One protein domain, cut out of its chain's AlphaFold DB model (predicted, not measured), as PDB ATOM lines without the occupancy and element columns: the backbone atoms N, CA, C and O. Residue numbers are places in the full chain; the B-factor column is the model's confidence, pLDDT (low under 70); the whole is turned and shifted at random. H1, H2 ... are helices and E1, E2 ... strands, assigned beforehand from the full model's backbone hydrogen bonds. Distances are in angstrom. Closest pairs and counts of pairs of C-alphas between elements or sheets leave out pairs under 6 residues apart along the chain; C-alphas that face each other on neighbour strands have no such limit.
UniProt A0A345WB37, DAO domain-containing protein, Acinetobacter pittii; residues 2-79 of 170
ATOM      1  N   LYS A   2     332.396 330.068 376.864       71.50
ATOM      2  CA  LYS A   2     332.514 328.645 377.224       71.50
ATOM      3  C   LYS A   2     332.608 327.828 375.935       71.50
ATOM      4  O   LYS A   2     331.695 327.889 375.119       71.50
ATOM      5  N   THR A   3     333.688 327.077 375.760       82.44
ATOM      6  CA  THR A   3     333.833 326.144 374.638       82.44
ATOM      7  C   THR A   3     332.899 324.955 374.851       82.44
ATOM      8  O   THR A   3     333.046 324.217 375.829       82.44
ATOM      9  N   ILE A   4     331.930 324.768 373.957       80.75
ATOM     10  CA  ILE A   4     331.065 323.586 373.961       80.75
ATOM     11  C   ILE A   4     331.894 322.404 373.450       80.75
ATOM     12  O   ILE A   4     332.347 322.408 372.311       80.75
ATOM     13  N   LYS A   5     332.128 321.403 374.308       84.56
ATOM     14  CA  LYS A   5     332.931 320.215 373.960       84.56
ATOM     15  C   LYS A   5     332.126 319.110 373.275       84.56
ATOM     16  O   LYS A   5     332.705 318.278 372.588       84.56
ATOM     17  N   ALA A   6     330.812 319.089 373.482       83.00
ATOM     18  CA  ALA A   6     329.911 318.105 372.899       83.00
ATOM     19  C   ALA A   6     329.078 318.783 371.812       83.00
ATOM     20  O   ALA A   6     328.127 319.503 372.111       83.00
ATOM     21  N   ILE A   7     329.472 318.576 370.561       82.56
ATOM     22  CA  ILE A   7     328.699 319.006 369.396       82.56
ATOM     23  C   ILE A   7     327.850 317.837 368.885       82.56
ATOM     24  O   ILE A   7     328.264 316.682 369.041       82.56
ATOM     25  N   PRO A   8     326.678 318.104 368.282       79.25
ATOM     26  CA  PRO A   8     325.921 317.071 367.590       79.25
ATOM     27  C   PRO A   8     326.819 316.342 366.586       79.25
ATOM     28  O   PRO A   8     327.549 316.978 365.827       79.25
ATOM     29  N   GLN A   9     326.760 315.011 366.569       82.75
ATOM     30  CA  GLN A   9     327.469 314.193 365.586       82.75
ATOM     31  C   GLN A   9     326.462 313.465 364.704       82.75
ATOM     32  O   GLN A   9     325.598 312.736 365.195       82.75
ATOM     33  N   MET A  10     326.586 313.645 363.390       78.88
ATOM     34  CA  MET A  10     325.806 312.874 362.430       78.88
ATOM     35  C   MET A  10     326.426 311.483 362.300       78.88
ATOM     36  O   MET A  10     327.518 311.327 361.769       78.88
ATOM     37  N   VAL A  11     325.728 310.466 362.810       76.62
ATOM     38  CA  VAL A  11     326.250 309.089 362.831       76.62
ATOM     39  C   VAL A  11     326.142 308.426 361.455       76.62
ATOM     40  O   VAL A  11     327.075 307.763 361.014       76.62
ATOM     41  N   LYS A  12     325.000 308.589 360.773       83.62
ATOM     42  CA  LYS A  12     324.729 308.066 359.424       83.62
ATOM     43  C   LYS A  12     323.731 308.957 358.696       83.62
ATOM     44  O   LYS A  12     322.849 309.521 359.346       83.62
ATOM     45  N   MET A  13     323.856 309.016 357.373       88.06
ATOM     46  CA  MET A  13     322.899 309.676 356.485       88.06
ATOM     47  C   MET A  13     321.517 309.012 356.574       88.06
ATOM     48  O   MET A  13     321.410 307.811 356.847       88.06
ATOM     49  N   SER A  14     320.454 309.783 356.367       90.75
ATOM     50  CA  SER A  14     319.105 309.254 356.213       90.75
ATOM     51  C   SER A  14     319.021 308.351 354.984       90.75
ATOM     52  O   SER A  14     319.478 308.717 353.904       90.75
ATOM     53  N   GLY A  15     318.369 307.193 355.129       91.62
ATOM     54  CA  GLY A  15     318.075 306.320 353.992       91.62
ATOM     55  C   GLY A  15     317.190 306.996 352.942       91.62
ATOM     56  O   GLY A  15     317.364 306.726 351.763       91.62
ATOM     57  N   TRP A  16     316.300 307.911 353.350       90.62
ATOM     58  CA  TRP A  16     315.483 308.689 352.418       90.62
ATOM     59  C   TRP A  16     316.343 309.666 351.617       90.62
ATOM     60  O   TRP A  16     316.289 309.666 350.396       90.62
ATOM     61  N   ASN A  17     317.197 310.450 352.279       90.25
ATOM     62  CA  ASN A  17     318.064 311.398 351.572       90.25
ATOM     63  C   ASN A  17     319.099 310.684 350.694       90.25
ATOM     64  O   ASN A  17     319.461 311.201 349.647       90.25
ATOM     65  N   ALA A  18     319.512 309.470 351.073       91.06
ATOM     66  CA  ALA A  18     320.416 308.639 350.282       91.06
ATOM     67  C   ALA A  18     319.848 308.217 348.914       91.06
ATOM     68  O   ALA A  18     320.627 307.897 348.019       91.06
ATOM     69  N   ILE A  19     318.518 308.151 348.772       92.00
ATOM     70  CA  ILE A  19     317.841 307.679 347.549       92.00
ATOM     71  C   ILE A  19     317.109 308.791 346.790       92.00
ATOM     72  O   ILE A  19     316.607 308.555 345.693       92.00
ATOM     73  N   LEU A  20     317.006 309.982 347.379       90.19
ATOM     74  CA  LEU A  20     316.401 311.149 346.748       90.19
ATOM     75  C   LEU A  20     317.442 311.902 345.900       90.19
ATOM     76  O   LEU A  20     318.643 311.732 346.111       90.19
ATOM     77  N   PRO A  21     317.004 312.747 344.947       90.88
ATOM     78  CA  PRO A  21     317.907 313.656 344.251       90.88
ATOM     79  C   PRO A  21     318.719 314.505 345.230       90.88
ATOM     80  O   PRO A  21     318.221 314.876 346.298       90.88
ATOM     81  N   GLU A  22     319.947 314.842 344.837       89.50
ATOM     82  CA  GLU A  22     320.815 315.711 345.628       89.50
ATOM     83  C   GLU A  22     320.108 317.036 345.930       89.50
ATOM     84  O   GLU A  22     319.498 317.663 345.056       89.50
ATOM     85  N   ARG A  23     320.165 317.446 347.195       87.88
ATOM     86  CA  ARG A  23     319.554 318.685 347.664       87.88
ATOM     87  C   ARG A  23     320.645 319.707 347.904       87.88
ATOM     88  O   ARG A  23     321.732 319.376 348.361       87.88
ATOM     89  N   ILE A  24     320.324 320.962 347.628       89.62
ATOM     90  CA  ILE A  24     321.208 322.081 347.936       89.62
ATOM     91  C   ILE A  24     320.777 322.613 349.307       89.62
ATOM     92  O   ILE A  24     319.699 323.211 349.399       89.62
ATOM     93  N   PRO A  25     321.545 322.366 350.384       87.69
ATOM     94  CA  PRO A  25     321.215 322.905 351.694       87.69
ATOM     95  C   PRO A  25     321.328 324.433 351.689       87.69
ATOM     96  O   PRO A  25     322.077 325.026 350.910       87.69
ATOM     97  N   PHE A  26     320.604 325.076 352.605       88.62
ATOM     98  CA  PHE A  26     320.830 326.491 352.884       88.62
ATOM     99  C   PHE A  26     322.252 326.700 353.426       88.62
ATOM    100  O   PHE A  26     322.766 325.828 354.135       88.62
ATOM    101  N   PRO A  27     322.893 327.842 353.116       89.12
ATOM    102  CA  PRO A  27     324.203 328.156 353.665       89.12
ATOM    103  C   PRO A  27     324.148 328.204 355.196       89.12
ATOM    104  O   PRO A  27     323.116 328.533 355.788       89.12
ATOM    105  N   ALA A  28     325.276 327.891 355.831       90.25
ATOM    106  CA  ALA A  28     325.408 328.030 357.273       90.25
ATOM    107  C   ALA A  28     325.138 329.484 357.695       90.25
ATOM    108  O   ALA A  28     325.560 330.430 357.029       90.25
ATOM    109  N   LEU A  29     324.430 329.659 358.812       90.69
ATOM    110  CA  LEU A  29     324.202 330.981 359.381       90.69
ATOM    111  C   LEU A  29     325.490 331.469 360.056       90.69
ATOM    112  O   LEU A  29     325.938 330.880 361.040       90.69
ATOM    113  N   GLU A  30     326.066 332.553 359.544       91.56
ATOM    114  CA  GLU A  30     327.302 333.145 360.060       91.56
ATOM    115  C   GLU A  30     327.060 334.518 360.685       91.56
ATOM    116  O   GLU A  30     326.243 335.299 360.201       91.56
ATOM    117  N   GLY A  31     327.814 334.849 361.733       93.69
ATOM    118  CA  GLY A  31     327.746 336.156 362.387       93.69
ATOM    119  C   GLY A  31     326.586 336.300 363.376       93.69
ATOM    120  O   GLY A  31     326.051 335.321 363.894       93.69
ATOM    121  N   GLN A  32     326.242 337.550 363.686       94.69
ATOM    122  CA  GLN A  32     325.200 337.888 364.653       94.69
ATOM    123  C   GLN A  32     323.944 338.364 363.927       94.69
ATOM    124  O   GLN A  32     323.990 339.312 363.149       94.69
ATOM    125  N   HIS A  33     322.818 337.732 364.247       95.56
ATOM    126  CA  HIS A  33     321.506 338.048 363.693       95.56
ATOM    127  C   HIS A  33     320.508 338.244 364.827       95.56
ATOM    128  O   HIS A  33     320.643 337.624 365.883       95.56
ATOM    129  N   ASN A  34     319.502 339.085 364.601       97.06
ATOM    130  CA  ASN A  34     318.392 339.283 365.528       97.06
ATOM    131  C   ASN A  34     317.096 338.879 364.825       97.06
ATOM    132  O   ASN A  34     316.864 339.290 363.691       97.06
ATOM    133  N   PHE A  35     316.277 338.086 365.510       97.62
ATOM    134  CA  PHE A  35     314.960 337.647 365.059       97.62
ATOM    135  C   PHE A  35     313.984 337.746 366.230       97.62
ATOM    136  O   PHE A  35     314.399 337.585 367.380       97.62
ATOM    137  N   ASP A  36     312.701 337.957 365.951       98.44
ATOM    138  CA  ASP A  36     311.652 337.975 366.981       98.44
ATOM    139  C   ASP A  36     311.461 336.579 367.589       98.44
ATOM    140  O   ASP A  36     311.233 336.432 368.790       98.44
ATOM    141  N   TRP A  37     311.630 335.541 366.761       98.50
ATOM    142  CA  TRP A  37     311.558 334.140 367.162       98.50
ATOM    143  C   TRP A  37     312.738 333.335 366.632       98.50
ATOM    144  O   TRP A  37     313.138 333.465 365.475       98.50
ATOM    145  N   VAL A  38     313.233 332.417 367.462       98.06
ATOM    146  CA  VAL A  38     314.234 331.421 367.067       98.06
ATOM    147  C   VAL A  38     313.729 330.031 367.434       98.06
ATOM    148  O   VAL A  38     313.448 329.742 368.596       98.06
ATOM    149  N   VAL A  39     313.638 329.156 366.436       98.19
ATOM    150  CA  VAL A  39     313.305 327.738 366.583       98.19
ATOM    151  C   VAL A  39     314.560 326.914 366.321       98.19
ATOM    152  O   VAL A  39     315.165 327.008 365.254       98.19
ATOM    153  N   ILE A  40     314.950 326.090 367.293       95.94
ATOM    154  CA  ILE A  40     316.139 325.235 367.212       95.94
ATOM    155  C   ILE A  40     315.701 323.792 366.936       95.94
ATOM    156  O   ILE A  40     315.005 323.181 367.746       95.94
ATOM    157  N   GLY A  41     316.142 323.252 365.802       95.38
ATOM    158  CA  GLY A  41     315.856 321.909 365.300       95.38
ATOM    159  C   GLY A  41     314.775 321.902 364.217       95.38
ATOM    160  O   GLY A  41     313.611 322.195 364.483       95.38
ATOM    161  N   ALA A  42     315.125 321.476 363.002       95.62
ATOM    162  CA  ALA A  42     314.216 321.380 361.857       95.62
ATOM    163  C   ALA A  42     313.630 319.963 361.704       95.62
ATOM    164  O   ALA A  42     313.623 319.362 360.628       95.62
ATOM    165  N   GLY A  43     313.144 319.399 362.812       95.38
ATOM    166  CA  GLY A  43     312.275 318.217 362.801       95.38
ATOM    167  C   GLY A  43     310.807 318.593 362.566       95.38
ATOM    168  O   GLY A  43     310.472 319.772 362.443       95.38
ATOM    169  N   TYR A  44     309.896 317.614 362.580       94.56
ATOM    170  CA  TYR A  44     308.458 317.873 362.391       94.56
ATOM    171  C   TYR A  44     307.890 318.897 363.380       94.56
ATOM    172  O   TYR A  44     307.104 319.761 362.986       94.56
ATOM    173  N   ALA A  45     308.303 318.823 364.650       95.56
ATOM    174  CA  ALA A  45     307.866 319.757 365.681       95.56
ATOM    175  C   ALA A  45     308.372 321.183 365.411       95.56
ATOM    176  O   ALA A  45     307.572 322.113 365.412       95.56
ATOM    177  N   GLY A  46     309.666 321.350 365.117       97.56
ATOM    178  CA  GLY A  46     310.259 322.664 364.857       97.56
ATOM    179  C   GLY A  46     309.737 323.315 363.578       97.56
ATOM    180  O   GLY A  46     309.327 324.471 363.609       97.56
ATOM    181  N   LEU A  47     309.627 322.558 362.480       96.31
ATOM    182  CA  LEU A  47     309.011 323.039 361.236       96.31
ATOM    183  C   LEU A  47     307.546 323.445 361.446       96.31
ATOM    184  O   LEU A  47     307.100 324.471 360.932       96.31
ATOM    185  N   SER A  48     306.790 322.660 362.220       96.25
ATOM    186  CA  SER A  48     305.402 322.998 362.543       96.25
ATOM    187  C   SER A  48     305.311 324.239 363.425       96.25
ATOM    188  O   SER A  48     304.470 325.090 363.159       96.25
ATOM    189  N   ALA A  49     306.178 324.376 364.429       97.88
ATOM    190  CA  ALA A  49     306.224 325.550 365.293       97.88
ATOM    191  C   ALA A  49     306.583 326.813 364.499       97.88
ATOM    192  O   ALA A  49     305.813 327.768 364.521       97.88
ATOM    193  N   ALA A  50     307.678 326.791 363.731       98.19
ATOM    194  CA  ALA A  50     308.118 327.923 362.917       98.19
ATOM    195  C   ALA A  50     307.025 328.383 361.940       98.19
ATOM    196  O   ALA A  50     306.700 329.568 361.894       98.19
ATOM    197  N   ARG A  51     306.381 327.442 361.230       96.75
ATOM    198  CA  ARG A  51     305.253 327.754 360.338       96.75
ATOM    199  C   ARG A  51     304.088 328.390 361.097       96.75
ATOM    200  O   ARG A  51     303.580 329.419 360.672       96.75
ATOM    201  N   ARG A  52     303.655 327.791 362.212       97.12
ATOM    202  CA  ARG A  52     302.506 328.291 362.988       97.12
ATOM    203  C   ARG A  52     302.787 329.670 363.596       97.12
ATOM    204  O   ARG A  52     301.863 330.474 363.659       97.12
ATOM    205  N   ILE A  53     304.026 329.947 364.011       98.38
ATOM    206  CA  ILE A  53     304.453 331.277 364.469       98.38
ATOM    207  C   ILE A  53     304.344 332.280 363.319       98.38
ATOM    208  O   ILE A  53     303.675 333.296 363.490       98.38
ATOM    209  N   ALA A  54     304.916 331.975 362.151       97.94
ATOM    210  CA  ALA A  54     304.878 332.859 360.984       97.94
ATOM    211  C   ALA A  54     303.444 333.121 360.476       97.94
ATOM    212  O   ALA A  54     303.122 334.230 360.070       97.94
ATOM    213  N   GLU A  55     302.553 332.123 360.543       96.50
ATOM    214  CA  GLU A  55     301.134 332.276 360.180       96.50
ATOM    215  C   GLU A  55     300.365 333.226 361.111       96.50
ATOM    216  O   GLU A  55     299.457 333.914 360.653       96.50
ATOM    217  N   HIS A  56     300.678 333.233 362.413       98.19
ATOM    218  CA  HIS A  56     299.992 334.082 363.403       98.19
ATOM    219  C   HIS A  56     300.642 335.447 363.598       98.19
ATOM    220  O   HIS A  56     299.996 336.353 364.111       98.19
ATOM    221  N   ASN A  57     301.903 335.594 363.198       98.12
ATOM    222  CA  ASN A  57     302.687 336.809 363.390       98.12
ATOM    223  C   ASN A  57     303.356 337.196 362.058       98.12
ATOM    224  O   ASN A  57     304.578 337.111 361.950       98.12
ATOM    225  N   PRO A  58     302.577 337.585 361.030       97.44
ATOM    226  CA  PRO A  58     303.101 337.816 359.681       97.44
ATOM    227  C   PRO A  58     304.136 338.950 359.607       97.44
ATOM    228  O   PRO A  58     304.975 338.942 358.711       97.44
ATOM    229  N   ASP A  59     304.102 339.888 360.556       98.12
ATOM    230  CA  ASP A  59     305.032 341.021 360.634       98.12
ATOM    231  C   ASP A  59     306.278 340.728 361.490       98.12
ATOM    232  O   ASP A  59     307.111 341.611 361.687       98.12
ATOM    233  N   GLN A  60     306.407 339.510 362.031       98.44
ATOM    234  CA  GLN A  60     307.520 339.108 362.891       98.44
ATOM    235  C   GLN A  60     308.431 338.099 362.195       98.44
ATOM    236  O   GLN A  60     308.007 337.181 361.494       98.44
ATOM    237  N   SER A  61     309.723 338.263 362.433       98.19
ATOM    238  CA  SER A  61     310.781 337.443 361.866       98.19
ATOM    239  C   SER A  61     310.960 336.131 362.642       98.19
ATOM    240  O   SER A  61     311.022 336.107 363.873       98.19
ATOM    241  N   VAL A  62     311.057 335.013 361.915       98.25
ATOM    242  CA  VAL A  62     311.234 333.671 362.493       98.25
ATOM    243  C   VAL A  62     312.461 333.007 361.884       98.25
ATOM    244  O   VAL A  62     312.479 332.704 360.692       98.25
ATOM    245  N   ALA A  63     313.467 332.726 362.709       96.75
ATOM    246  CA  ALA A  63     314.592 331.883 362.324       96.75
ATOM    247  C   ALA A  63     314.330 330.422 362.700       96.75
ATOM    248  O   ALA A  63     313.988 330.117 363.842       96.75
ATOM    249  N   LEU A  64     314.551 329.510 361.753       96.56
ATOM    250  CA  LEU A  64     314.624 328.072 361.999       96.56
ATOM    251  C   LEU A  64     316.064 327.616 361.772       96.56
ATOM    252  O   LEU A  64     316.581 327.744 360.665       96.56
ATOM    253  N   VAL A  65     316.698 327.077 362.809       95.25
ATOM    254  CA  VAL A  65     318.108 326.674 362.776       95.25
ATOM    255  C   VAL A  65     318.218 325.172 363.004       95.25
ATOM    256  O   VAL A  65     317.647 324.641 363.952       95.25
ATOM    257  N   GLU A  66     318.973 324.484 362.156       93.75
ATOM    258  CA  GLU A  66     319.273 323.053 362.265       93.75
ATOM    259  C   GLU A  66     320.788 322.848 362.181       93.75
ATOM    260  O   GLU A  66     321.483 323.586 361.489       93.75
ATOM    261  N   ALA A  67     321.304 321.871 362.930       91.94
ATOM    262  CA  ALA A  67     322.736 321.593 363.001       91.94
ATOM    263  C   ALA A  67     323.253 320.836 361.766       91.94
ATOM    264  O   ALA A  67     324.450 320.859 361.486       91.94
ATOM    265  N   PHE A  68     322.357 320.155 361.050       89.50
ATOM    266  CA  PHE A  68     322.640 319.376 359.846       89.50
ATOM    267  C   PHE A  68     321.715 319.772 358.689       89.50
ATOM    268  O   PHE A  68     320.918 320.704 358.778       89.50
ATOM    269  N   GLU A  69     321.787 319.044 357.580       90.19
ATOM    270  CA  GLU A  69     320.791 319.188 356.528       90.19
ATOM    271  C   GLU A  69     319.396 318.773 357.034       90.19
ATOM    272  O   GLU A  69     319.230 317.776 357.748       90.19
ATOM    273  N   ILE A  70     318.363 319.536 356.666       92.06
ATOM    274  CA  ILE A  70     316.981 319.235 357.056       92.06
ATOM    275  C   ILE A  70     316.609 317.833 356.558       92.06
ATOM    276  O   ILE A  70     316.789 317.490 355.392       92.06
ATOM    277  N   GLY A  71     316.081 317.000 357.455       91.06
ATOM    278  CA  GLY A  71     315.780 315.596 357.164       91.06
ATOM    279  C   GLY A  71     316.907 314.617 357.514       91.06
ATOM    280  O   GLY A  71     316.709 313.414 357.402       91.06
ATOM    281  N   GLU A  72     318.055 315.075 358.013       92.56
ATOM    282  CA  GLU A  72     319.070 314.184 358.602       92.56
ATOM    283  C   GLU A  72     318.813 313.849 360.080       92.56
ATOM    284  O   GLU A  72     319.542 313.078 360.706       92.56
ATOM    285  N   ASN A  73     317.748 314.384 360.670       89.62
ATOM    286  CA  ASN A  73     317.362 314.117 362.053       89.62
ATOM    287  C   ASN A  73     316.387 312.922 362.166       89.62
ATOM    288  O   ASN A  73     316.061 312.253 361.186       89.62
ATOM    289  N   ALA A  74     315.894 312.646 363.379       90.81
ATOM    290  CA  ALA A  74     314.937 311.562 363.626       90.81
ATOM    291  C   ALA A  74     313.668 311.666 362.756       90.81
ATOM    292  O   ALA A  74     313.134 310.647 362.319       90.81
ATOM    293  N   SER A  75     313.218 312.889 362.446       93.25
ATOM    294  CA  SER A  75     312.042 313.105 361.595       93.25
ATOM    295  C   SER A  75     312.301 312.706 360.148       93.25
ATOM    296  O   SER A  75     311.367 312.315 359.474       93.25
ATOM    297  N   GLY A  76     313.538 312.738 359.659       91.75
ATOM    298  CA  GLY A  76     313.854 312.237 358.323       91.75
ATOM    299  C   GLY A  76     314.402 310.815 358.307       91.75
ATOM    300  O   GLY A  76     314.819 310.361 357.255       91.75
ATOM    301  N   LYS A  77     314.408 310.093 359.437       92.19
ATOM    302  CA  LYS A  77     314.852 308.685 359.551       92.19
ATOM    303  C   LYS A  77     313.732 307.731 359.978       92.19
ATOM    304  O   LYS A  77     313.986 306.579 360.316       92.19
ATOM    305  N   ASN A  78     312.495 308.222 359.994       92.69
ATOM    306  CA  ASN A  78     311.326 307.438 360.372       92.69
ATOM    307  C   ASN A  78     310.793 306.598 359.189       92.69
ATOM    308  O   ASN A  78     311.203 306.790 358.047       92.69
ATOM    309  N   ALA A  79     309.876 305.665 359.468       92.06
ATOM    310  CA  ALA A  79     309.335 304.723 358.481       92.06
ATOM    311  C   ALA A  79     308.259 305.306 357.535       92.06
ATOM    312  O   ALA A  79     307.823 304.621 356.618       92.06
TER     313      ALA A  79
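Overview. This is residues 2 to 79 of the 170 residues of the protein "DAO domain-containing protein" of Acinetobacter pittii (UniProt A0A345WB37). The model has little regular structure: long loops run out from a small core in which helix H2 packs on the two parallel strands E1 and E2, while short helix H1 lies well away. The printed part has 78 residues, with two named helices and two named strands in the order H1, E1, H2, E2; these hold 26 residues, a mixed class. It is loose, with a radius of gyration of the C-alphas of 14.4 A and spans of 38 by 34 by 21 A.

Arrangement. H1, residues 15 to 19, is apart from H2, residues 44 to 56. E1, residues 37 to 40, and E2, residues 62 to 65, are parallel neighbours at 17 degrees; N 39 and O 63, 2.8 A apart, are within hydrogen-bond range. E1, H2 and E2 form a strand-helix-strand unit, two parallel strands with a helix between, its crossover right-handed. The closest C-alphas of H2 and E1 are Gly 46 and Val 39, 6.2 A; of H2 and E2, Ala 50 and Val 62, 6.6 A. Every O i to N i+4 pair of H2 is within hydrogen-bond range; H1 has 0 of 1, and 1 of 2 O i to N i+3 pairs.

Along the chain. H1 begins at C-alpha 15 (318.075, 306.320, 353.992) and is 6.6 A long; E1 is 10.0 A, H2 18.3 A and E2 9.8 A, ending at C-alpha 65 (318.108, 326.674, 362.776).

Size, cuts and confidence. The C-alphas farthest apart, of Lys 2 and Ile 19, are 39.2 A apart. The printed part has no cut, H1 to E1 is a long link of 17 residues, and no printed residue is under 70 in pLDDT.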